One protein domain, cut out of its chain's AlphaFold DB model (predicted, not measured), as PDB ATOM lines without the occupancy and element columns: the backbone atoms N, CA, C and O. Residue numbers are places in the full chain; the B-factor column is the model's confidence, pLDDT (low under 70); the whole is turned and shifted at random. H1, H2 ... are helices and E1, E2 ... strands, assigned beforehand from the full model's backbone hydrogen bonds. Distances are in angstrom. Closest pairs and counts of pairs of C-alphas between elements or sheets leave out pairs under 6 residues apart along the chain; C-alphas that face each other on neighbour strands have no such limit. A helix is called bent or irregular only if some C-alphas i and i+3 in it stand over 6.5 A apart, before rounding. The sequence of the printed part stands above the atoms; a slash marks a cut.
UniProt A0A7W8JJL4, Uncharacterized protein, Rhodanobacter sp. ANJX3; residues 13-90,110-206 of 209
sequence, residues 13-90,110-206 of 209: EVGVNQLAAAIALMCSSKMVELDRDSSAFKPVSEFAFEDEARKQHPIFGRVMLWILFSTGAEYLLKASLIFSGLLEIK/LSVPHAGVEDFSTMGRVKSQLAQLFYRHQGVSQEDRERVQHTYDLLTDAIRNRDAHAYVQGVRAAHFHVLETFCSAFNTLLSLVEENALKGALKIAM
ATOM      1  N   GLU A  13    -122.960 -50.061 536.104       84.88
ATOM      2  CA  GLU A  13    -121.597 -49.945 535.577       84.88
ATOM      3  C   GLU A  13    -121.316 -50.903 534.411       84.88
ATOM      4  O   GLU A  13    -120.703 -50.511 533.420       84.88
ATOM      5  N   VAL A  14    -121.804 -52.144 534.478       84.62
ATOM      6  CA  VAL A  14    -121.655 -53.116 533.388       84.62
ATOM      7  C   VAL A  14    -122.462 -52.670 532.172       84.62
ATOM      8  O   VAL A  14    -121.941 -52.709 531.061       84.62
ATOM      9  N   GLY A  15    -123.690 -52.181 532.367       87.94
ATOM     10  CA  GLY A  15    -124.491 -51.601 531.284       87.94
ATOM     11  C   GLY A  15    -123.791 -50.411 530.620       87.94
ATOM     12  O   GLY A  15    -123.725 -50.338 529.394       87.94
ATOM     13  N   VAL A  16    -123.194 -49.521 531.421       90.69
ATOM     14  CA  VAL A  16    -122.427 -48.362 530.935       90.69
ATOM     15  C   VAL A  16    -121.203 -48.800 530.129       90.69
ATOM     16  O   VAL A  16    -120.967 -48.257 529.052       90.69
ATOM     17  N   ASN A  17    -120.460 -49.810 530.587       86.88
ATOM     18  CA  ASN A  17    -119.303 -50.337 529.858       86.88
ATOM     19  C   ASN A  17    -119.704 -51.009 528.540       86.88
ATOM     20  O   ASN A  17    -119.053 -50.801 527.520       86.88
ATOM     21  N   GLN A  18    -120.804 -51.766 528.533       88.44
ATOM     22  CA  GLN A  18    -121.333 -52.376 527.311       88.44
ATOM     23  C   GLN A  18    -121.764 -51.296 526.311       88.44
ATOM     24  O   GLN A  18    -121.422 -51.378 525.136       88.44
ATOM     25  N   LEU A  19    -122.433 -50.239 526.775       93.19
ATOM     26  CA  LEU A  19    -122.811 -49.112 525.924       93.19
ATOM     27  C   LEU A  19    -121.591 -48.343 525.398       93.19
ATOM     28  O   LEU A  19    -121.557 -47.962 524.230       93.19
ATOM     29  N   ALA A  20    -120.570 -48.144 526.232       91.81
ATOM     30  CA  ALA A  20    -119.328 -47.504 525.820       91.81
ATOM     31  C   ALA A  20    -118.615 -48.322 524.734       91.81
ATOM     32  O   ALA A  20    -118.222 -47.771 523.705       91.81
ATOM     33  N   ALA A  21    -118.511 -49.641 524.925       88.25
ATOM     34  CA  ALA A  21    -117.986 -50.563 523.925       88.25
ATOM     35  C   ALA A  21    -118.797 -50.505 522.625       88.25
ATOM     36  O   ALA A  21    -118.213 -50.441 521.545       88.25
ATOM     37  N   ALA A  22    -120.129 -50.459 522.722       93.25
ATOM     38  CA  ALA A  22    -121.018 -50.338 521.574       93.25
ATOM     39  C   ALA A  22    -120.693 -49.097 520.732       93.25
ATOM     40  O   ALA A  22    -120.419 -49.212 519.537       93.25
ATOM     41  N   ILE A  23    -120.675 -47.922 521.372       94.69
ATOM     42  CA  ILE A  23    -120.387 -46.633 520.730       94.69
ATOM     43  C   ILE A  23    -118.984 -46.644 520.121       94.69
ATOM     44  O   ILE A  23    -118.820 -46.299 518.951       94.69
ATOM     45  N   ALA A  24    -117.979 -47.079 520.885       91.75
ATOM     46  CA  ALA A  24    -116.595 -47.121 520.432       91.75
ATOM     47  C   ALA A  24    -116.433 -48.013 519.192       91.75
ATOM     48  O   ALA A  24    -115.890 -47.572 518.184       91.75
ATOM     49  N   LEU A  25    -116.952 -49.243 519.230       90.62
ATOM     50  CA  LEU A  25    -116.848 -50.199 518.127       90.62
ATOM     51  C   LEU A  25    -117.607 -49.733 516.881       90.62
ATOM     52  O   LEU A  25    -117.077 -49.819 515.771       90.62
ATOM     53  N   MET A  26    -118.824 -49.208 517.048       93.94
ATOM     54  CA  MET A  26    -119.613 -48.689 515.930       93.94
ATOM     55  C   MET A  26    -118.943 -47.472 515.283       93.94
ATOM     56  O   MET A  26    -118.801 -47.452 514.064       93.94
ATOM     57  N   CYS A  27    -118.433 -46.511 516.051       93.62
ATOM     58  CA  CYS A  27    -117.713 -45.363 515.489       93.62
ATOM     59  C   CYS A  27    -116.361 -45.767 514.865       93.62
ATOM     60  O   CYS A  27    -115.991 -45.285 513.792       93.62
ATOM     61  N   SER A  28    -115.625 -46.700 515.481       91.81
ATOM     62  CA  SER A  28    -114.375 -47.243 514.926       91.81
ATOM     63  C   SER A  28    -114.589 -48.038 513.639       91.81
ATOM     64  O   SER A  28    -113.666 -48.142 512.834       91.81
ATOM     65  N   SER A  29    -115.797 -48.555 513.399       93.19
ATOM     66  CA  SER A  29    -116.142 -49.227 512.142       93.19
ATOM     67  C   SER A  29    -116.189 -48.294 510.927       93.19
ATOM     68  O   SER A  29    -116.247 -48.784 509.804       93.19
ATOM     69  N   LYS A  30    -116.202 -46.967 511.125       94.69
ATOM     70  CA  LYS A  30    -116.355 -45.963 510.051       94.69
ATOM     71  C   LYS A  30    -117.630 -46.116 509.213       94.69
ATOM     72  O   LYS A  30    -117.743 -45.522 508.148       94.69
ATOM     73  N   MET A  31    -118.588 -46.908 509.688       94.00
ATOM     74  CA  MET A  31    -119.903 -47.053 509.069       94.00
ATOM     75  C   MET A  31    -120.888 -46.021 509.608       94.00
ATOM     76  O   MET A  31    -121.769 -45.559 508.892       94.00
ATOM     77  N   VAL A  32    -120.737 -45.644 510.872       96.06
ATOM     78  CA  VAL A  32    -121.600 -44.663 511.520       96.06
ATOM     79  C   VAL A  32    -120.762 -43.665 512.293       96.06
ATOM     80  O   VAL A  32    -119.672 -43.978 512.771       96.06
ATOM     81  N   GLU A  33    -121.309 -42.472 512.434       95.44
ATOM     82  CA  GLU A  33    -120.809 -41.432 513.319       95.44
ATOM     83  C   GLU A  33    -121.858 -41.168 514.389       95.44
ATOM     84  O   GLU A  33    -123.056 -41.216 514.113       95.44
ATOM     85  N   LEU A  34    -121.421 -40.895 515.615       94.25
ATOM     86  CA  LEU A  34    -122.326 -40.461 516.665       94.25
ATOM     87  C   LEU A  34    -122.330 -38.934 516.725       94.25
ATOM     88  O   LEU A  34    -121.319 -38.315 517.059       94.25
ATOM     89  N   ASP A  35    -123.481 -38.338 516.437       92.94
ATOM     90  CA  ASP A  35    -123.725 -36.931 516.715       92.94
ATOM     91  C   ASP A  35    -123.979 -36.766 518.214       92.94
ATOM     92  O   ASP A  35    -124.930 -37.324 518.762       92.94
ATOM     93  N   ARG A  36    -123.103 -36.020 518.887       85.00
ATOM     94  CA  ARG A  36    -123.150 -35.828 520.338       85.00
ATOM     95  C   ARG A  36    -124.295 -34.932 520.779       85.00
ATOM     96  O   ARG A  36    -124.871 -35.185 521.834       85.00
ATOM     97  N   ASP A  37    -124.638 -33.932 519.971       86.69
ATOM     98  CA  ASP A  37    -125.668 -32.955 520.324       86.69
ATOM     99  C   ASP A  37    -127.047 -33.608 520.284       86.69
ATOM    100  O   ASP A  37    -127.864 -33.421 521.185       86.69
ATOM    101  N   SER A  38    -127.285 -34.437 519.265       90.00
ATOM    102  CA  SER A  38    -128.519 -35.219 519.146       90.00
ATOM    103  C   SER A  38    -128.449 -36.600 519.804       90.00
ATOM    104  O   SER A  38    -129.471 -37.277 519.889       90.00
ATOM    105  N   SER A  39    -127.272 -37.016 520.288       91.31
ATOM    106  CA  SER A  39    -127.022 -38.347 520.863       91.31
ATOM    107  C   SER A  39    -127.508 -39.492 519.962       91.31
ATOM    108  O   SER A  39    -128.082 -40.476 520.428       91.31
ATOM    109  N   ALA A  40    -127.282 -39.351 518.654       95.69
ATOM    110  CA  ALA A  40    -127.821 -40.239 517.632       95.69
ATOM    111  C   ALA A  40    -126.753 -40.660 516.618       95.69
ATOM    112  O   ALA A  40    -125.922 -39.861 516.182       95.69
ATOM    113  N   PHE A  41    -126.796 -41.926 516.211       97.00
ATOM    114  CA  PHE A  41    -125.990 -42.442 515.117       97.00
ATOM    115  C   PHE A  41    -126.498 -41.919 513.777       97.00
ATOM    116  O   PHE A  41    -127.703 -41.922 513.500       97.00
ATOM    117  N   LYS A  42    -125.551 -41.523 512.932       96.88
ATOM    118  CA  LYS A  42    -125.750 -41.101 511.552       96.88
ATOM    119  C   LYS A  42    -124.935 -42.003 510.627       96.88
ATOM    120  O   LYS A  42    -123.797 -42.340 510.962       96.88
ATOM    121  N   PRO A  43    -125.496 -42.419 509.484       96.31
ATOM    122  CA  PRO A  43    -124.764 -43.225 508.519       96.31
ATOM    123  C   PRO A  43    -123.647 -42.394 507.879       96.31
ATOM    124  O   PRO A  43    -123.839 -41.226 507.539       96.31
ATOM    125  N   VAL A  44    -122.489 -43.014 507.677       95.94
ATOM    126  CA  VAL A  44    -121.422 -42.461 506.837       95.94
ATOM    127  C   VAL A  44    -121.740 -42.760 505.369       95.94
ATOM    128  O   VAL A  44    -122.399 -43.750 505.055       95.94
ATOM    129  N   SER A  45    -121.281 -41.911 504.446       94.62
ATOM    130  CA  SER A  45    -121.433 -42.186 503.010       94.62
ATOM    131  C   SER A  45    -120.650 -43.434 502.585       94.62
ATOM    132  O   SER A  45    -119.554 -43.687 503.087       94.62
ATOM    133  N   GLU A  46    -121.169 -44.175 501.600       93.06
ATOM    134  CA  GLU A  46    -120.493 -45.377 501.087       93.06
ATOM    135  C   GLU A  46    -119.086 -45.053 500.596       93.06
ATOM    136  O   GLU A  46    -118.131 -45.740 500.939       93.06
ATOM    137  N   PHE A  47    -118.928 -43.939 499.881       93.31
ATOM    138  CA  PHE A  47    -117.630 -43.496 499.385       93.31
ATOM    139  C   PHE A  47    -116.601 -43.286 500.509       93.31
ATOM    140  O   PHE A  47    -115.468 -43.758 500.400       93.31
ATOM    141  N   ALA A  48    -116.991 -42.611 501.594       94.75
ATOM    142  CA  ALA A  48    -116.106 -42.387 502.736       94.75
ATOM    143  C   ALA A  48    -115.764 -43.704 503.452       94.75
ATOM    144  O   ALA A  48    -114.604 -43.935 503.794       94.75
ATOM    145  N   PHE A  49    -116.743 -44.599 503.606       94.19
ATOM    146  CA  PHE A  49    -116.507 -45.932 504.156       94.19
ATOM    147  C   PHE A  49    -115.530 -46.751 503.297       94.19
ATOM    148  O   PHE A  49    -114.600 -47.347 503.837       94.19
ATOM    149  N   GLU A  50    -115.688 -46.768 501.969       92.25
ATOM    150  CA  GLU A  50    -114.785 -47.499 501.068       92.25
ATOM    151  C   GLU A  50    -113.354 -46.955 501.097       92.25
ATOM    152  O   GLU A  50    -112.394 -47.714 500.934       92.25
ATOM    153  N   ASP A  51    -113.187 -45.644 501.275       93.81
ATOM    154  CA  ASP A  51    -111.868 -45.036 501.434       93.81
ATOM    155  C   ASP A  51    -111.188 -45.487 502.728       93.81
ATOM    156  O   ASP A  51    -110.037 -45.926 502.701       93.81
ATOM    157  N   GLU A  52    -111.920 -45.495 503.841       93.94
ATOM    158  CA  GLU A  52    -111.418 -46.007 505.116       93.94
ATOM    159  C   GLU A  52    -111.144 -47.514 505.077       93.94
ATOM    160  O   GLU A  52    -110.093 -47.966 505.534       93.94
ATOM    161  N   ALA A  53    -112.030 -48.306 504.470       90.88
ATOM    162  CA  ALA A  53    -111.845 -49.745 504.322       90.88
ATOM    163  C   ALA A  53    -110.538 -50.067 503.580       90.88
ATOM    164  O   ALA A  53    -109.766 -50.918 504.028       90.88
ATOM    165  N   ARG A  54    -110.239 -49.349 502.488       90.31
ATOM    166  CA  ARG A  54    -108.989 -49.526 501.733       90.31
ATOM    167  C   ARG A  54    -107.745 -49.175 502.552       90.31
ATOM    168  O   ARG A  54    -106.730 -49.847 502.381       90.31
ATOM    169  N   LYS A  55    -107.823 -48.178 503.443       90.75
ATOM    170  CA  LYS A  55    -106.726 -47.814 504.362       90.75
ATOM    171  C   LYS A  55    -106.454 -48.899 505.402       90.75
ATOM    172  O   LYS A  55    -105.299 -49.098 505.757       90.75
ATOM    173  N   GLN A  56    -107.492 -49.599 505.873       86.75
ATOM    174  CA  GLN A  56    -107.328 -50.705 506.824       86.75
ATOM    175  C   GLN A  56    -106.658 -51.915 506.169       86.75
ATOM    176  O   GLN A  56    -105.677 -52.439 506.688       86.75
ATOM    177  N   HIS A  57    -107.195 -52.375 505.035       86.19
ATOM    178  CA  HIS A  57    -106.604 -53.458 504.251       86.19
ATOM    179  C   HIS A  57    -107.232 -53.506 502.843       86.19
ATOM    180  O   HIS A  57    -108.461 -53.529 502.740       86.19
ATOM    181  N   PRO A  58    -106.451 -53.655 501.752       81.88
ATOM    182  CA  PRO A  58    -106.965 -53.592 500.375       81.88
ATOM    183  C   PRO A  58    -108.026 -54.658 500.042       81.88
ATOM    184  O   PRO A  58    -108.930 -54.404 499.254       81.88
ATOM    185  N   ILE A  59    -107.914 -55.849 500.639       78.88
ATOM    186  CA  ILE A  59    -108.861 -56.968 500.454       78.88
ATOM    187  C   ILE A  59    -109.862 -57.094 501.620       78.88
ATOM    188  O   ILE A  59    -111.070 -57.130 501.400       78.88
ATOM    189  N   PHE A  60    -109.379 -57.162 502.867       81.00
ATOM    190  CA  PHE A  60    -110.197 -57.495 504.038       81.00
ATOM    191  C   PHE A  60    -110.776 -56.303 504.803       81.00
ATOM    192  O   PHE A  60    -111.583 -56.520 505.707       81.00
ATOM    193  N   GLY A  61    -110.419 -55.062 504.458       86.19
ATOM    194  CA  GLY A  61    -110.775 -53.892 505.264       86.19
ATOM    195  C   GLY A  61    -112.280 -53.747 505.475       86.19
ATOM    196  O   GLY A  61    -112.733 -53.522 506.593       86.19
ATOM    197  N   ARG A  62    -113.077 -54.023 504.435       87.31
ATOM    198  CA  ARG A  62    -114.543 -54.054 504.530       87.31
ATOM    199  C   ARG A  62    -115.024 -55.054 505.584       87.31
ATOM    200  O   ARG A  62    -115.825 -54.706 506.445       87.31
ATOM    201  N   VAL A  63    -114.545 -56.298 505.532       84.19
ATOM    202  CA  VAL A  63    -114.953 -57.348 506.480       84.19
ATOM    203  C   VAL A  63    -114.570 -56.972 507.907       84.19
ATOM    204  O   VAL A  63    -115.402 -57.130 508.799       84.19
ATOM    205  N   MET A  64    -113.361 -56.442 508.108       85.38
ATOM    206  CA  MET A  64    -112.869 -55.986 509.411       85.38
ATOM    207  C   MET A  64    -113.780 -54.905 510.000       85.38
ATOM    208  O   MET A  64    -114.269 -55.050 511.118       85.38
ATOM    209  N   LEU A  65    -114.089 -53.862 509.228       89.50
ATOM    210  CA  LEU A  65    -114.952 -52.774 509.684       89.50
ATOM    211  C   LEU A  65    -116.380 -53.250 509.995       89.50
ATOM    212  O   LEU A  65    -116.916 -52.940 511.056       89.50
ATOM    213  N   TRP A  66    -116.969 -54.105 509.156       88.56
ATOM    214  CA  TRP A  66    -118.279 -54.701 509.445       88.56
ATOM    215  C   TRP A  66    -118.280 -55.613 510.687       88.56
ATOM    216  O   TRP A  66    -119.314 -55.753 511.347       88.56
ATOM    217  N   ILE A  67    -117.156 -56.260 511.019       85.25
ATOM    218  CA  ILE A  67    -117.028 -57.018 512.274       85.25
ATOM    219  C   ILE A  67    -117.115 -56.059 513.463       85.25
ATOM    220  O   ILE A  67    -117.872 -56.347 514.387       85.25
ATOM    221  N   LEU A  68    -116.421 -54.913 513.430       88.25
ATOM    222  CA  LEU A  68    -116.541 -53.898 514.488       88.25
ATOM    223  C   LEU A  68    -117.976 -53.399 514.604       88.25
ATOM    224  O   LEU A  68    -118.534 -53.413 515.696       88.25
ATOM    225  N   PHE A  69    -118.591 -53.037 513.478       91.81
ATOM    226  CA  PHE A  69    -119.961 -52.537 513.438       91.81
ATOM    227  C   PHE A  69    -120.960 -53.529 514.046       91.81
ATOM    228  O   PHE A  69    -121.697 -53.193 514.969       91.81
ATOM    229  N   SER A  70    -120.947 -54.780 513.575       87.75
ATOM    230  CA  SER A  70    -121.875 -55.814 514.053       87.75
ATOM    231  C   SER A  70    -121.613 -56.243 515.497       87.75
ATOM    232  O   SER A  70    -122.555 -56.587 516.209       87.75
ATOM    233  N   THR A  71    -120.358 -56.198 515.945       85.31
ATOM    234  CA  THR A  71    -120.011 -56.427 517.352       85.31
ATOM    235  C   THR A  71    -120.518 -55.267 518.209       85.31
ATOM    236  O   THR A  71    -121.175 -55.497 519.217       85.31
ATOM    237  N   GLY A  72    -120.317 -54.019 517.782       90.62
ATOM    238  CA  GLY A  72    -120.836 -52.841 518.473       90.62
ATOM    239  C   GLY A  72    -122.366 -52.829 518.574       90.62
ATOM    240  O   GLY A  72    -122.899 -52.539 519.642       90.62
ATOM    241  N   ALA A  73    -123.074 -53.245 517.521       91.94
ATOM    242  CA  ALA A  73    -124.526 -53.429 517.556       91.94
ATOM    243  C   ALA A  73    -124.956 -54.458 518.618       91.94
ATOM    244  O   ALA A  73    -125.893 -54.234 519.375       91.94
ATOM    245  N   GLU A  74    -124.245 -55.578 518.741       87.88
ATOM    246  CA  GLU A  74    -124.515 -56.549 519.805       87.88
ATOM    247  C   GLU A  74    -124.307 -55.961 521.206       87.88
ATOM    248  O   GLU A  74    -125.146 -56.172 522.083       87.88
ATOM    249  N   TYR A  75    -123.224 -55.211 521.419       89.75
ATOM    250  CA  TYR A  75    -122.978 -54.515 522.682       89.75
ATOM    251  C   TYR A  75    -124.091 -53.507 523.005       89.75
ATOM    252  O   TYR A  75    -124.506 -53.412 524.161       89.75
ATOM    253  N   LEU A  76    -124.630 -52.812 521.995       93.62
ATOM    254  CA  LEU A  76    -125.765 -51.902 522.167       93.62
ATOM    255  C   LEU A  76    -127.005 -52.659 522.649       93.62
ATOM    256  O   LEU A  76    -127.619 -52.260 523.637       93.62
ATOM    257  N   LEU A  77    -127.345 -53.778 522.002       90.50
ATOM    258  CA  LEU A  77    -128.466 -54.616 522.427       90.50
ATOM    259  C   LEU A  77    -128.281 -55.129 523.856       90.50
ATOM    260  O   LEU A  77    -129.207 -55.042 524.660       90.50
ATOM    261  N   LYS A  78    -127.091 -55.648 524.184       87.25
ATOM    262  CA  LYS A  78    -126.771 -56.112 525.542       87.25
ATOM    263  C   LYS A  78    -126.957 -54.987 526.554       87.25
ATOM    264  O   LYS A  78    -127.626 -55.204 527.558       87.25
ATOM    265  N   ALA A  79    -126.433 -53.792 526.275       90.25
ATOM    266  CA  ALA A  79    -126.597 -52.631 527.141       90.25
ATOM    267  C   ALA A  79    -128.077 -52.287 527.363       90.25
ATOM    268  O   ALA A  79    -128.499 -52.184 528.512       90.25
ATOM    269  N   SER A  80    -128.882 -52.197 526.297       91.12
ATOM    270  CA  SER A  80    -130.326 -51.944 526.413       91.12
ATOM    271  C   SER A  80    -131.024 -53.003 527.271       91.12
ATOM    272  O   SER A  80    -131.813 -52.667 528.147       91.12
ATOM    273  N   LEU A  81    -130.703 -54.286 527.086       88.50
ATOM    274  CA  LEU A  81    -131.301 -55.361 527.880       88.50
ATOM    275  C   LEU A  81    -130.855 -55.348 529.346       88.50
ATOM    276  O   LEU A  81    -131.659 -55.676 530.219       88.50
ATOM    277  N   ILE A  82    -129.604 -54.975 529.621       87.06
ATOM    278  CA  ILE A  82    -129.093 -54.804 530.986       87.06
ATOM    279  C   ILE A  82    -129.835 -53.658 531.660       87.06
ATOM    280  O   ILE A  82    -130.406 -53.876 532.720       87.06
ATOM    281  N   PHE A  83    -129.903 -52.475 531.042       89.06
ATOM    282  CA  PHE A  83    -130.602 -51.324 531.626       89.06
ATOM    283  C   PHE A  83    -132.093 -51.588 531.847       89.06
ATOM    284  O   PHE A  83    -132.658 -51.126 532.833       89.06
ATOM    285  N   SER A  84    -132.718 -52.398 530.993       86.88
ATOM    286  CA  SER A  84    -134.114 -52.798 531.168       86.88
ATOM    287  C   SER A  84    -134.314 -53.981 532.110       86.88
ATOM    288  O   SER A  84    -135.460 -54.364 532.338       86.88
ATOM    289  N   GLY A  85    -133.254 -54.589 532.646       84.81
ATOM    290  CA  GLY A  85    -133.346 -55.691 533.604       84.81
ATOM    291  C   GLY A  85    -133.844 -56.993 533.010       84.81
ATOM    292  O   GLY A  85    -134.613 -57.720 533.636       84.81
ATOM    293  N   LEU A  86    -133.479 -57.229 531.756       83.50
ATOM    294  CA  LEU A  86    -133.850 -58.398 530.963       83.50
ATOM    295  C   LEU A  86    -132.653 -59.294 530.653       83.50
ATOM    296  O   LEU A  86    -132.829 -60.404 530.148       83.50
ATOM    297  N   LEU A  87    -131.443 -58.818 530.942       79.56
ATOM    298  CA  LEU A  87    -130.218 -59.576 530.788       79.56
ATOM    299  C   LEU A  87    -129.368 -59.454 532.047       79.56
ATOM    300  O   LEU A  87    -128.812 -58.401 532.344       79.56
ATOM    301  N   GLU A  88    -129.224 -60.576 532.740       67.75
ATOM    302  CA  GLU A  88    -128.164 -60.768 533.719       67.75
ATOM    303  C   GLU A  88    -126.953 -61.351 532.998       67.75
ATOM    304  O   GLU A  88    -127.034 -62.423 532.384       67.75
ATOM    305  N   ILE A  89    -125.814 -60.664 533.068       63.22
ATOM    306  CA  ILE A  89    -124.568 -61.226 532.556       63.22
ATOM    307  C   ILE A  89    -124.105 -62.294 533.545       63.22
ATOM    308  O   ILE A  89    -123.506 -62.005 534.577       63.22
ATOM    309  N   LYS A  90    -124.370 -63.556 533.207       55.75
ATOM    310  CA  LYS A  90    -123.680 -64.691 533.817       55.75
ATOM    311  C   LYS A  90    -122.316 -64.791 533.150       55.75
ATOM    312  O   LYS A  90    -122.221 -65.211 531.998       55.75
ATOM    313  N   LEU A 110    -105.319 -53.875 518.709       52.94
ATOM    314  CA  LEU A 110    -104.661 -52.810 519.476       52.94
ATOM    315  C   LEU A 110    -105.159 -51.402 519.111       52.94
ATOM    316  O   LEU A 110    -105.022 -50.492 519.927       52.94
ATOM    317  N   SER A 111    -105.735 -51.207 517.918       48.88
ATOM    318  CA  SER A 111    -106.310 -49.919 517.493       48.88
ATOM    319  C   SER A 111    -107.783 -49.748 517.883       48.88
ATOM    320  O   SER A 111    -108.333 -48.650 517.766       48.88
ATOM    321  N   VAL A 112    -108.422 -50.808 518.390       47.22
ATOM    322  CA  VAL A 112    -109.763 -50.746 518.974       47.22
ATOM    323  C   VAL A 112    -109.657 -50.179 520.398       47.22
ATOM    324  O   VAL A 112    -108.851 -50.676 521.190       47.22
ATOM    325  N   PRO A 113    -110.452 -49.154 520.767       48.34
ATOM    326  CA  PRO A 113    -110.436 -48.609 522.120       48.34
ATOM    327  C   PRO A 113    -110.632 -49.714 523.167       48.34
ATOM    328  O   PRO A 113    -111.539 -50.536 523.039       48.34
ATOM    329  N   HIS A 114    -109.807 -49.713 524.220       46.22
ATOM    330  CA  HIS A 114    -109.916 -50.598 525.393       46.22
ATOM    331  C   HIS A 114    -111.152 -50.242 526.251       46.22
ATOM    332  O   HIS A 114    -111.058 -49.982 527.446       46.22
ATOM    333  N   ALA A 115    -112.341 -50.204 525.654       43.50
ATOM    334  CA  ALA A 115    -113.597 -49.902 526.334       43.50
ATOM    335  C   ALA A 115    -114.131 -51.116 527.126       43.50
ATOM    336  O   ALA A 115    -115.308 -51.444 527.036       43.50
ATOM    337  N   GLY A 116    -113.265 -51.830 527.859       39.88
ATOM    338  CA  GLY A 116    -113.666 -52.983 528.681       39.88
ATOM    339  C   GLY A 116    -114.333 -54.117 527.890       39.88
ATOM    340  O   GLY A 116    -115.234 -54.783 528.398       39.88
ATOM    341  N   VAL A 117    -113.928 -54.313 526.631       40.72
ATOM    342  CA  VAL A 117    -114.496 -55.288 525.682       40.72
ATOM    343  C   VAL A 117    -114.049 -56.716 526.057       40.72
ATOM    344  O   VAL A 117    -113.274 -57.348 525.349       40.72
ATOM    345  N   GLU A 118    -114.474 -57.220 527.217       39.75
ATOM    346  CA  GLU A 118    -114.036 -58.523 527.757       39.75
ATOM    347  C   GLU A 118    -114.976 -59.697 527.406       39.75
ATOM    348  O   GLU A 118    -114.677 -60.851 527.727       39.75
ATOM    349  N   ASP A 119    -116.097 -59.439 526.719       42.44
ATOM    350  CA  ASP A 119    -117.155 -60.432 526.465       42.44
ATOM    351  C   ASP A 119    -117.606 -60.521 524.994       42.44
ATOM    352  O   ASP A 119    -118.570 -59.885 524.570       42.44
ATOM    353  N   PHE A 120    -116.956 -61.406 524.236       37.12
ATOM    354  CA  PHE A 120    -117.339 -61.768 522.865       37.12
ATOM    355  C   PHE A 120    -118.447 -62.838 522.786       37.12
ATOM    356  O   PHE A 120    -118.568 -63.516 521.759       37.12
ATOM    357  N   SER A 121    -119.242 -63.062 523.844       37.84
ATOM    358  CA  SER A 121    -120.384 -63.976 523.743       37.84
ATOM    359  C   SER A 121    -121.323 -63.510 522.625       37.84
ATOM    360  O   SER A 121    -121.831 -62.392 522.646       37.84
ATOM    361  N   THR A 122    -121.483 -64.380 521.626       45.25
ATOM    362  CA  THR A 122    -122.299 -64.190 520.422       45.25
ATOM    363  C   THR A 122    -123.776 -64.025 520.762       45.25
ATOM    364  O   THR A 122    -124.223 -64.617 521.744       45.25
ATOM    365  N   MET A 123    -124.529 -63.351 519.881       48.47
ATOM    366  CA  MET A 123    -125.986 -63.191 519.902       48.47
ATOM    367  C   MET A 123    -126.666 -64.563 519.896       48.47
ATOM    368  O   MET A 123    -127.108 -65.082 518.876       48.47
ATOM    369  N   GLY A 124    -126.716 -65.190 521.062       49.91
ATOM    370  CA  GLY A 124    -127.505 -66.366 521.345       49.91
ATOM    371  C   GLY A 124    -128.867 -65.907 521.836       49.91
ATOM    372  O   GLY A 124    -128.951 -65.192 522.825       49.91
ATOM    373  N   ARG A 125    -129.928 -66.320 521.133       53.16
ATOM    374  CA  ARG A 125    -131.338 -66.269 521.570       53.16
ATOM    375  C   ARG A 125    -131.723 -64.999 522.353       53.16
ATOM    376  O   ARG A 125    -132.152 -65.095 523.497       53.16
ATOM    377  N   VAL A 126    -131.601 -63.832 521.717       62.31
ATOM    378  CA  VAL A 126    -132.044 -62.537 522.279       62.31
ATOM    379  C   VAL A 126    -133.450 -62.117 521.828       62.31
ATOM    380  O   VAL A 126    -133.999 -61.159 522.364       62.31
ATOM    381  N   LYS A 127    -134.076 -62.842 520.883       65.69
ATOM    382  CA  LYS A 127    -135.414 -62.515 520.340       65.69
ATOM    383  C   LYS A 127    -136.488 -62.396 521.425       65.69
ATOM    384  O   LYS A 127    -137.256 -61.440 521.436       65.69
ATOM    385  N   SER A 128    -136.526 -63.343 522.363       69.44
ATOM    386  CA  SER A 128    -137.484 -63.318 523.477       69.44
ATOM    387  C   SER A 128    -137.295 -62.104 524.387       69.44
ATOM    388  O   SER A 128    -138.272 -61.521 524.845       69.44
ATOM    389  N   GLN A 129    -136.049 -61.701 524.627       80.88
ATOM    390  CA  GLN A 129    -135.690 -60.566 525.466       80.88
ATOM    391  C   GLN A 129    -135.986 -59.249 524.746       80.88
ATOM    392  O   GLN A 129    -136.453 -58.314 525.383       80.88
ATOM    393  N   LEU A 130    -135.809 -59.189 523.423       81.94
ATOM    394  CA  LEU A 130    -136.160 -58.020 522.616       81.94
ATOM    395  C   LEU A 130    -137.679 -57.774 522.596       81.94
ATOM    396  O   LEU A 130    -138.128 -56.643 522.763       81.94
ATOM    397  N   ALA A 131    -138.490 -58.830 522.491       81.50
ATOM    398  CA  ALA A 131    -139.943 -58.706 522.628       81.50
ATOM    399  C   ALA A 131    -140.349 -58.206 524.031       81.50
ATOM    400  O   ALA A 131    -141.205 -57.329 524.160       81.50
ATOM    401  N   GLN A 132    -139.705 -58.722 525.084       83.38
ATOM    402  CA  GLN A 132    -139.935 -58.265 526.459       83.38
ATOM    403  C   GLN A 132    -139.487 -56.813 526.679       83.38
ATOM    404  O   GLN A 132    -140.164 -56.078 527.397       83.38
ATOM    405  N   LEU A 133    -138.394 -56.387 526.040       86.88
ATOM    406  CA  LEU A 133    -137.908 -55.009 526.066       86.88
ATOM    407  C   LEU A 133    -139.000 -54.062 525.568       86.88
ATOM    408  O   LEU A 133    -139.426 -53.162 526.288       86.88
ATOM    409  N   PHE A 134    -139.539 -54.317 524.378       87.44
ATOM    410  CA  PHE A 134    -140.575 -53.460 523.807       87.44
ATOM    411  C   PHE A 134    -141.916 -53.531 524.529       87.44
ATOM    412  O   PHE A 134    -142.647 -52.542 524.552       87.44
ATOM    413  N   TYR A 135    -142.233 -54.655 525.174       84.50
ATOM    414  CA  TYR A 135    -143.394 -54.728 526.058       84.50
ATOM    415  C   TYR A 135    -143.269 -53.766 527.255       84.50
ATOM    416  O   TYR A 135    -144.254 -53.135 527.639       84.50
ATOM    417  N   ARG A 136    -142.060 -53.610 527.818       86.06
ATOM    418  CA  ARG A 136    -141.782 -52.669 528.922       86.06
ATOM    419  C   ARG A 136    -141.768 -51.205 528.466       86.06
ATOM    420  O   ARG A 136    -142.116 -50.328 529.249       86.06
ATOM    421  N   HIS A 137    -141.434 -50.939 527.204       86.50
ATOM    422  CA  HIS A 137    -141.368 -49.591 526.635       86.50
ATOM    423  C   HIS A 137    -142.541 -49.313 525.681       86.50
ATOM    424  O   HIS A 137    -142.386 -49.254 524.462       86.50
ATOM    425  N   GLN A 138    -143.735 -49.091 526.250       79.88
ATOM    426  CA  GLN A 138    -144.971 -48.865 525.482       79.88
ATOM    427  C   GLN A 138    -144.926 -47.640 524.550       79.88
ATOM    428  O   GLN A 138    -145.688 -47.594 523.589       79.88
ATOM    429  N   GLY A 139    -144.021 -46.686 524.799       86.44
ATOM    430  CA  GLY A 139    -143.813 -45.506 523.951       86.44
ATOM    431  C   GLY A 139    -143.118 -45.780 522.611       86.44
ATOM    432  O   GLY A 139    -143.106 -44.900 521.759       86.44
ATOM    433  N   VAL A 140    -142.558 -46.976 522.398       89.88
ATOM    434  CA  VAL A 140    -141.929 -47.347 521.119       89.88
ATOM    435  C   VAL A 140    -143.003 -47.783 520.126       89.88
ATOM    436  O   VAL A 140    -143.782 -48.695 520.432       89.88
ATOM    437  N   SER A 141    -143.023 -47.170 518.939       91.88
ATOM    438  CA  SER A 141    -143.982 -47.489 517.876       91.88
ATOM    439  C   SER A 141    -143.817 -48.928 517.373       91.88
ATOM    440  O   SER A 141    -142.729 -49.495 517.439       91.88
ATOM    441  N   GLN A 142    -144.884 -49.538 516.847       88.94
ATOM    442  CA  GLN A 142    -144.799 -50.888 516.272       88.94
ATOM    443  C   GLN A 142    -143.782 -50.959 515.119       88.94
ATOM    444  O   GLN A 142    -143.038 -51.932 515.023       88.94
ATOM    445  N   GLU A 143    -143.702 -49.906 514.305       89.06
ATOM    446  CA  GLU A 143    -142.746 -49.805 513.201       89.06
ATOM    447  C   GLU A 143    -141.294 -49.844 513.699       89.06
ATOM    448  O   GLU A 143    -140.471 -50.591 513.170       89.06
ATOM    449  N   ASP A 144    -140.973 -49.098 514.761       90.50
ATOM    450  CA  ASP A 144    -139.625 -49.098 515.336       90.50
ATOM    451  C   ASP A 144    -139.265 -50.467 515.935       90.50
ATOM    452  O   ASP A 144    -138.130 -50.926 515.795       90.50
ATOM    453  N   ARG A 145    -140.233 -51.162 516.551       89.19
ATOM    454  CA  ARG A 145    -140.032 -52.523 517.086       89.19
ATOM    455  C   ARG A 145    -139.666 -53.507 515.980       89.19
ATOM    456  O   ARG A 145    -138.706 -54.266 516.122       89.19
ATOM    457  N   GLU A 146    -140.415 -53.480 514.882       86.44
ATOM    458  CA  GLU A 146    -140.165 -54.318 513.707       86.44
ATOM    459  C   GLU A 146    -138.821 -53.976 513.064       86.44
ATOM    460  O   GLU A 146    -138.044 -54.876 512.747       86.44
ATOM    461  N   ARG A 147    -138.486 -52.683 512.955       92.25
ATOM    462  CA  ARG A 147    -137.198 -52.227 512.417       92.25
ATOM    463  C   ARG A 147    -136.016 -52.746 513.229       92.25
ATOM    464  O   ARG A 147    -135.035 -53.218 512.648       92.25
ATOM    465  N   VAL A 148    -136.102 -52.695 514.558       90.88
ATOM    466  CA  VAL A 148    -135.056 -53.229 515.438       90.88
ATOM    467  C   VAL A 148    -134.963 -54.747 515.293       90.88
ATOM    468  O   VAL A 148    -133.865 -55.269 515.106       90.88
ATOM    469  N   GLN A 149    -136.090 -55.462 515.300       87.25
ATOM    470  CA  GLN A 149    -136.102 -56.916 515.123       87.25
ATOM    471  C   GLN A 149    -135.475 -57.339 513.785       87.25
ATOM    472  O   GLN A 149    -134.576 -58.179 513.773       87.25
ATOM    473  N   HIS A 150    -135.884 -56.722 512.672       86.12
ATOM    474  CA  HIS A 150    -135.328 -57.000 511.345       86.12
ATOM    475  C   HIS A 150    -133.839 -56.656 511.251       86.12
ATOM    476  O   HIS A 150    -133.080 -57.394 510.627       86.12
ATOM    477  N   THR A 151    -133.401 -55.575 511.904       89.31
ATOM    478  CA  THR A 151    -131.982 -55.192 511.963       89.31
ATOM    479  C   THR A 151    -131.133 -56.292 512.594       89.31
ATOM    480  O   THR A 151    -130.117 -56.692 512.023       89.31
ATOM    481  N   TYR A 152    -131.546 -56.824 513.747       87.00
ATOM    482  CA  TYR A 152    -130.784 -57.875 514.427       87.00
ATOM    483  C   TYR A 152    -130.894 -59.244 513.752       87.00
ATOM    484  O   TYR A 152    -129.928 -60.011 513.792       87.00
ATOM    485  N   ASP A 153    -132.013 -59.529 513.086       82.44
ATOM    486  CA  ASP A 153    -132.155 -60.715 512.236       82.44
ATOM    487  C   ASP A 153    -131.174 -60.650 511.061       82.44
ATOM    488  O   ASP A 153    -130.361 -61.557 510.891       82.44
ATOM    489  N   LEU A 154    -131.128 -59.527 510.337       80.69
ATOM    490  CA  LEU A 154    -130.191 -59.329 509.230       80.69
ATOM    491  C   LEU A 154    -128.723 -59.404 509.684       80.69
ATOM    492  O   LEU A 154    -127.892 -60.031 509.021       80.69
ATOM    493  N   LEU A 155    -128.393 -58.798 510.832       82.31
ATOM    494  CA  LEU A 155    -127.050 -58.885 511.407       82.31
ATOM    495  C   LEU A 155    -126.664 -60.334 511.718       82.31
ATOM    496  O   LEU A 155    -125.535 -60.736 511.443       82.31
ATOM    497  N   THR A 156    -127.585 -61.120 512.270       76.19
ATOM    498  CA  THR A 156    -127.333 -62.517 512.647       76.19
ATOM    499  C   THR A 156    -127.205 -63.415 511.419       76.19
ATOM    500  O   THR A 156    -126.222 -64.148 511.301       76.19
ATOM    501  N   ASP A 157    -128.150 -63.308 510.487       70.81
ATOM    502  CA  ASP A 157    -128.313 -64.252 509.383       70.81
ATOM    503  C   ASP A 157    -127.340 -63.983 508.226       70.81
ATOM    504  O   ASP A 157    -126.800 -64.923 507.637       70.81
ATOM    505  N   ALA A 158    -127.077 -62.708 507.913       67.12
ATOM    506  CA  ALA A 158    -126.312 -62.316 506.724       67.12
ATOM    507  C   ALA A 158    -124.929 -61.726 507.036       67.12
ATOM    508  O   ALA A 158    -124.007 -61.830 506.223       67.12
ATOM    509  N   ILE A 159    -124.765 -61.079 508.194       65.62
ATOM    510  CA  ILE A 159    -123.521 -60.369 508.523       65.62
ATOM    511  C   ILE A 159    -122.648 -61.201 509.459       65.62
ATOM    512  O   ILE A 159    -121.448 -61.239 509.243       65.62
ATOM    513  N   ARG A 160    -123.177 -61.907 510.459       68.00
ATOM    514  CA  ARG A 160    -122.356 -62.659 511.431       68.00
ATOM    515  C   ARG A 160    -122.171 -64.143 511.101       68.00
ATOM    516  O   ARG A 160    -121.453 -64.831 511.831       68.00
ATOM    517  N   ASN A 161    -122.765 -64.629 510.014       60.94
ATOM    518  CA  ASN A 161    -122.664 -66.021 509.593       60.94
ATOM    519  C   ASN A 161    -121.253 -66.357 509.072       60.94
ATOM    520  O   ASN A 161    -120.968 -66.202 507.888       60.94
ATOM    521  N   ARG A 162    -120.378 -66.815 509.984       54.47
ATOM    522  CA  ARG A 162    -118.931 -67.071 509.806       54.47
ATOM    523  C   ARG A 162    -118.572 -67.867 508.543       54.47
ATOM    524  O   ARG A 162    -117.504 -67.625 507.985       54.47
ATOM    525  N   ASP A 163    -119.463 -68.732 508.069       46.97
ATOM    526  CA  ASP A 163    -119.208 -69.636 506.944       46.97
ATOM    527  C   ASP A 163    -119.294 -68.947 505.566       46.97
ATOM    528  O   ASP A 163    -118.737 -69.445 504.591       46.97
ATOM    529  N   ALA A 164    -119.897 -67.754 505.471       47.94
ATOM    530  CA  ALA A 164    -119.988 -66.989 504.220       47.94
ATOM    531  C   ALA A 164    -118.757 -66.095 503.928       47.94
ATOM    532  O   ALA A 164    -118.717 -65.405 502.909       47.94
ATOM    533  N   HIS A 165    -117.757 -66.061 504.823       51.91
ATOM    534  CA  HIS A 165    -116.719 -65.012 504.857       51.91
ATOM    535  C   HIS A 165    -115.328 -65.434 504.375       51.91
ATOM    536  O   HIS A 165    -114.374 -64.663 504.498       51.91
ATOM    537  N   ALA A 166    -115.193 -66.624 503.798       46.72
ATOM    538  CA  ALA A 166    -113.928 -67.067 503.232       46.72
ATOM    539  C   ALA A 166    -113.619 -66.300 501.925       46.72
ATOM    540  O   ALA A 166    -114.108 -66.642 500.857       46.72
ATOM    541  N   TYR A 167    -112.779 -65.266 502.023       50.88
ATOM    542  CA  TYR A 167    -111.956 -64.728 500.924       50.88
ATOM    543  C   TYR A 167    -112.671 -64.167 499.678       50.88
ATOM    544  O   TYR A 167    -112.071 -64.127 498.604       50.88
ATOM    545  N   VAL A 168    -113.912 -63.681 499.786       56.47
ATOM    546  CA  VAL A 168    -114.613 -63.068 498.640       56.47
ATOM    547  C   VAL A 168    -114.437 -61.542 498.635       56.47
ATOM    548  O   VAL A 168    -114.689 -60.855 499.626       56.47
ATOM    549  N   GLN A 169    -114.004 -60.983 497.505       58.50
ATOM    550  CA  GLN A 169    -113.954 -59.535 497.293       58.50
ATOM    551  C   GLN A 169    -115.385 -58.969 497.218       58.50
ATOM    552  O   GLN A 169    -116.249 -59.550 496.570       58.50
ATOM    553  N   GLY A 170    -115.656 -57.842 497.886       58.91
ATOM    554  CA  GLY A 170    -116.991 -57.215 497.884       58.91
ATOM    555  C   GLY A 170    -117.994 -57.786 498.897       58.91
ATOM    556  O   GLY A 170    -119.178 -57.454 498.844       58.91
ATOM    557  N   VAL A 171    -117.548 -58.611 499.853       64.56
ATOM    558  CA  VAL A 171    -118.394 -59.149 500.937       64.56
ATOM    559  C   VAL A 171    -119.164 -58.037 501.645       64.56
ATOM    560  O   VAL A 171    -118.564 -57.136 502.216       64.56
ATOM    561  N   ARG A 172    -120.498 -58.140 501.664       67.88
ATOM    562  CA  ARG A 172    -121.425 -57.176 502.289       67.88
ATOM    563  C   ARG A 172    -121.492 -55.794 501.617       67.88
ATOM    564  O   ARG A 172    -122.093 -54.896 502.198       67.88
ATOM    565  N   ALA A 173    -120.971 -55.618 500.399       70.88
ATOM    566  CA  ALA A 173    -121.213 -54.396 499.617       70.88
ATOM    567  C   ALA A 173    -122.712 -54.146 499.407       70.88
ATOM    568  O   ALA A 173    -123.214 -53.056 499.655       70.88
ATOM    569  N   ALA A 174    -123.454 -55.215 499.112       73.62
ATOM    570  CA  ALA A 174    -124.900 -55.166 498.967       73.62
ATOM    571  C   ALA A 174    -125.647 -54.743 500.242       73.62
ATOM    572  O   ALA A 174    -126.825 -54.462 500.136       73.62
ATOM    573  N   HIS A 175    -125.025 -54.677 501.424       79.38
ATOM    574  CA  HIS A 175    -125.703 -54.289 502.668       79.38
ATOM    575  C   HIS A 175    -125.462 -52.828 503.064       79.38
ATOM    576  O   HIS A 175    -126.003 -52.384 504.069       79.38
ATOM    577  N   PHE A 176    -124.671 -52.056 502.311       82.88
ATOM    578  CA  PHE A 176    -124.436 -50.657 502.684       82.88
ATOM    579  C   PHE A 176    -125.713 -49.806 502.573       82.88
ATOM    580  O   PHE A 176    -125.959 -48.941 503.407       82.88
ATOM    581  N   HIS A 177    -126.588 -50.116 501.612       83.69
ATOM    582  CA  HIS A 177    -127.850 -49.396 501.411       83.69
ATOM    583  C   HIS A 177    -128.831 -49.485 502.597       83.69
ATOM    584  O   HIS A 177    -129.731 -48.658 502.689       83.69
ATOM    585  N   VAL A 178    -128.675 -50.457 503.509       87.19
ATOM    586  CA  VAL A 178    -129.530 -50.586 504.707       87.19
ATOM    587  C   VAL A 178    -128.956 -49.881 505.941       87.19
ATOM    588  O   VAL A 178    -129.507 -49.993 507.034       87.19
ATOM    589  N   LEU A 179    -127.847 -49.148 505.801       90.56
ATOM    590  CA  LEU A 179    -127.168 -48.512 506.932       90.56
ATOM    591  C   LEU A 179    -128.025 -47.449 507.626       90.56
ATOM    592  O   LEU A 179    -127.991 -47.339 508.849       90.56
ATOM    593  N   GLU A 180    -128.854 -46.726 506.872       91.50
ATOM    594  CA  GLU A 180    -129.868 -45.827 507.437       91.50
ATOM    595  C   GLU A 180    -130.841 -46.578 508.349       91.50
ATOM    596  O   GLU A 180    -131.093 -46.151 509.476       91.50
ATOM    597  N   THR A 181    -131.328 -47.741 507.907       90.94
ATOM    598  CA  THR A 181    -132.220 -48.594 508.703       90.94
ATOM    599  C   THR A 181    -131.548 -49.055 509.995       90.94
ATOM    600  O   THR A 181    -132.184 -49.029 511.053       90.94
ATOM    601  N   PHE A 182    -130.261 -49.415 509.934       94.12
ATOM    602  CA  PHE A 182    -129.484 -49.767 511.121       94.12
ATOM    603  C   PHE A 182    -129.360 -48.597 512.095       94.12
ATOM    604  O   PHE A 182    -129.674 -48.765 513.271       94.12
ATOM    605  N   CYS A 183    -128.976 -47.409 511.621       95.75
ATOM    606  CA  CYS A 183    -128.897 -46.212 512.459       95.75
ATOM    607  C   CYS A 183    -130.234 -45.917 513.143       95.75
ATOM    608  O   CYS A 183    -130.264 -45.713 514.353       95.75
ATOM    609  N   SER A 184    -131.350 -45.962 512.409       95.69
ATOM    610  CA  SER A 184    -132.680 -45.758 512.991       95.69
ATOM    611  C   SER A 184    -132.999 -46.777 514.087       95.69
ATOM    612  O   SER A 184    -133.447 -46.384 515.160       95.69
ATOM    613  N   ALA A 185    -132.736 -48.067 513.860       94.94
ATOM    614  CA  ALA A 185    -132.943 -49.107 514.869       94.94
ATOM    615  C   ALA A 185    -132.050 -48.916 516.109       94.94
ATOM    616  O   ALA A 185    -132.498 -49.067 517.246       94.94
ATOM    617  N   PHE A 186    -130.782 -48.563 515.912       96.81
ATOM    618  CA  PHE A 186    -129.854 -48.316 517.013       96.81
ATOM    619  C   PHE A 186    -130.231 -47.067 517.806       96.81
ATOM    620  O   PHE A 186    -130.151 -47.084 519.030       96.81
ATOM    621  N   ASN A 187    -130.723 -46.025 517.139       97.56
ATOM    622  CA  ASN A 187    -131.224 -44.819 517.792       97.56
ATOM    623  C   ASN A 187    -132.486 -45.099 518.615       97.56
ATOM    624  O   ASN A 187    -132.617 -44.569 519.716       97.56
ATOM    625  N   THR A 188    -133.367 -45.998 518.154       96.12
ATOM    626  CA  THR A 188    -134.467 -46.506 518.985       96.12
ATOM    627  C   THR A 188    -133.921 -47.132 520.266       96.12
ATOM    628  O   THR A 188    -134.376 -46.769 521.344       96.12
ATOM    629  N   LEU A 189    -132.916 -48.009 520.187       94.62
ATOM    630  CA  LEU A 189    -132.324 -48.638 521.375       94.62
ATOM    631  C   LEU A 189    -131.604 -47.644 522.296       94.62
ATOM    632  O   LEU A 189    -131.739 -47.752 523.514       94.62
ATOM    633  N   LEU A 190    -130.883 -46.670 521.735       94.75
ATOM    634  CA  LEU A 190    -130.249 -45.594 522.498       94.75
ATOM    635  C   LEU A 190    -131.274 -44.764 523.271       94.75
ATOM    636  O   LEU A 190    -131.033 -44.446 524.430       94.75
ATOM    637  N   SER A 191    -132.437 -44.473 522.677       94.06
ATOM    638  CA  SER A 191    -133.496 -43.713 523.356       94.06
ATOM    639  C   SER A 191    -134.118 -44.436 524.557       94.06
ATOM    640  O   SER A 191    -134.812 -43.809 525.354       94.06
ATOM    641  N   LEU A 192    -133.872 -45.744 524.705       92.44
ATOM    642  CA  LEU A 192    -134.312 -46.524 525.866       92.44
ATOM    643  C   LEU A 192    -133.322 -46.451 527.032       92.44
ATOM    644  O   LEU A 192    -133.642 -46.910 528.127       92.44
ATOM    645  N   VAL A 193    -132.123 -45.910 526.807       91.81
ATOM    646  CA  VAL A 193    -131.094 -45.761 527.833       91.81
ATOM    647  C   VAL A 193    -131.277 -44.437 528.570       91.81
ATOM    648  O   VAL A 193    -131.496 -43.392 527.963       91.81
ATOM    649  N   GLU A 194    -131.131 -44.466 529.894       91.12
ATOM    650  CA  GLU A 194    -131.150 -43.254 530.711       91.12
ATOM    651  C   GLU A 194    -130.019 -42.281 530.335       91.12
ATOM    652  O   GLU A 194    -128.864 -42.671 530.149       91.12
ATOM    653  N   GLU A 195    -130.326 -40.983 530.319       91.12
ATOM    654  CA  GLU A 195    -129.391 -39.928 529.905       91.12
ATOM    655  C   GLU A 195    -128.068 -39.950 530.696       91.12
ATOM    656  O   GLU A 195    -126.990 -39.758 530.133       91.12
ATOM    657  N   ASN A 196    -128.123 -40.233 532.001       92.31
ATOM    658  CA  ASN A 196    -126.929 -40.316 532.848       92.31
ATOM    659  C   ASN A 196    -126.021 -41.490 532.463       92.31
ATOM    660  O   ASN A 196    -124.796 -41.344 532.447       92.31
ATOM    661  N   ALA A 197    -126.611 -42.638 532.125       93.12
ATOM    662  CA  ALA A 197    -125.865 -43.802 531.672       93.12
ATOM    663  C   ALA A 197    -125.215 -43.538 530.308       93.12
ATOM    664  O   ALA A 197    -124.039 -43.853 530.117       93.12
ATOM    665  N   LEU A 198    -125.937 -42.877 529.396       93.38
ATOM    666  CA  LEU A 198    -125.400 -42.469 528.100       93.38
ATOM    667  C   LEU A 198    -124.233 -41.483 528.251       93.38
ATOM    668  O   LEU A 198    -123.179 -41.696 527.656       93.38
ATOM    669  N   LYS A 199    -124.358 -40.458 529.106       92.00
ATOM    670  CA  LYS A 199    -123.255 -39.528 529.420       92.00
ATOM    671  C   LYS A 199    -122.027 -40.254 529.973       92.00
ATOM    672  O   LYS A 199    -120.903 -39.959 529.564       92.00
ATOM    673  N   GLY A 200    -122.238 -41.211 530.879       91.50
ATOM    674  CA  GLY A 200    -121.171 -42.059 531.409       91.50
ATOM    675  C   GLY A 200    -120.461 -42.845 530.306       91.50
ATOM    676  O   GLY A 200    -119.234 -42.809 530.214       91.50
ATOM    677  N   ALA A 201    -121.229 -43.482 529.422       92.06
ATOM    678  CA  ALA A 201    -120.695 -44.261 528.312       92.06
ATOM    679  C   ALA A 201    -119.929 -43.395 527.300       92.06
ATOM    680  O   ALA A 201    -118.844 -43.779 526.868       92.06
ATOM    681  N   LEU A 202    -120.439 -42.205 526.969       91.25
ATOM    682  CA  LEU A 202    -119.781 -41.255 526.066       91.25
ATOM    683  C   LEU A 202    -118.413 -40.811 526.584       91.25
ATOM    684  O   LEU A 202    -117.452 -40.759 525.816       91.25
ATOM    685  N   LYS A 203    -118.306 -40.549 527.891       90.69
ATOM    686  CA  LYS A 203    -117.039 -40.176 528.531       90.69
ATOM    687  C   LYS A 203    -115.984 -41.281 528.413       90.69
ATOM    688  O   LYS A 203    -114.803 -40.978 528.278       90.69
ATOM    689  N   ILE A 204    -116.405 -42.546 528.466       87.38
ATOM    690  CA  ILE A 204    -115.517 -43.712 528.340       87.38
ATOM    691  C   ILE A 204    -115.153 -43.961 526.873       87.38
ATOM    692  O   ILE A 204    -113.983 -44.147 526.552       87.38
ATOM    693  N   ALA A 205    -116.146 -43.966 525.983       86.69
ATOM    694  CA  ALA A 205    -115.966 -44.301 524.573       86.69
ATOM    695  C   ALA A 205    -115.175 -43.233 523.804       86.69
ATOM    696  O   ALA A 205    -114.499 -43.547 522.825       86.69
ATOM    697  N   MET A 206    -115.272 -41.967 524.224       82.88
ATOM    698  CA  MET A 206    -114.705 -40.822 523.511       82.88
ATOM    699  C   MET A 206    -114.053 -39.808 524.477       82.88
ATOM    700  O   MET A 206    -114.520 -38.673 524.573       82.88
TER     701      MET A 206
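AT A GLANCE: This is residues 13 to 90 and 110 to 206 of the 209 residues of an uncharacterized protein of Rhodanobacter sp. ANJX3 (UniProt A0A7W8JJL4). A long helix, H3, runs through the middle of a cluster of helices, with H1 beside it on one side, H6 and H5 on others, and H2 turned across one end. A small strand hairpin, E1 and E2, packs on H6 and H1; H7 packs on H1, and H4 lies beyond H3. The printed part, 175 residues, runs H1 E1 E2 H2 H3 H4 H5 H6 H7, with an antiparallel sheet, E1 - E2; it is mostly helix and compact, radius of gyration of the C-alphas 15.4 A, spans 44 by 32 by 30 A.

IN THESE COORDINATES: E1 is residues 32 to 35, from C-alpha 32 at (-121.600, -44.663, 511.520), and E2 40 to 43. H6, residues 173 to 190, 26.1 A, is irregular: C-alphas 177 and 180 are 7.3 A apart. H3, residues 61 to 83, spans 33.1 A; H5, 142 to 159, 24.5 A; H1, 13 to 28, 22.0 A. H2 is 46 to 56, H4 127 to 136, and H7 195 to 205, ending at (-115.966, -44.301, 524.573).

HOW THE PARTS SIT: In the hairpin E1 and E2, N 33 and O 42 are 2.9 A apart. The closest C-alphas of E2 and H6 are Phe 41 and Cys 183, 5.5 A. H6 touches H5 at Val 148 and Ala 185, 4.7 A. H3 touches H1 at Ala 22 and Gly 72, 4.0 A, a shallow tilt of 24 degrees, opposite ways. Every O i to N i+4 pair is within hydrogen-bond range in H1, H2, H3, H4, H5 and H7; in H6, 9 of 14.

THE WHOLE: Residues 91 to 109 are cut out, a gap of 26.6 A. The link H5 to H6 is long. Residues 88 to 90, 110 to 128 and 158 to 172 are under 70 in pLDDT.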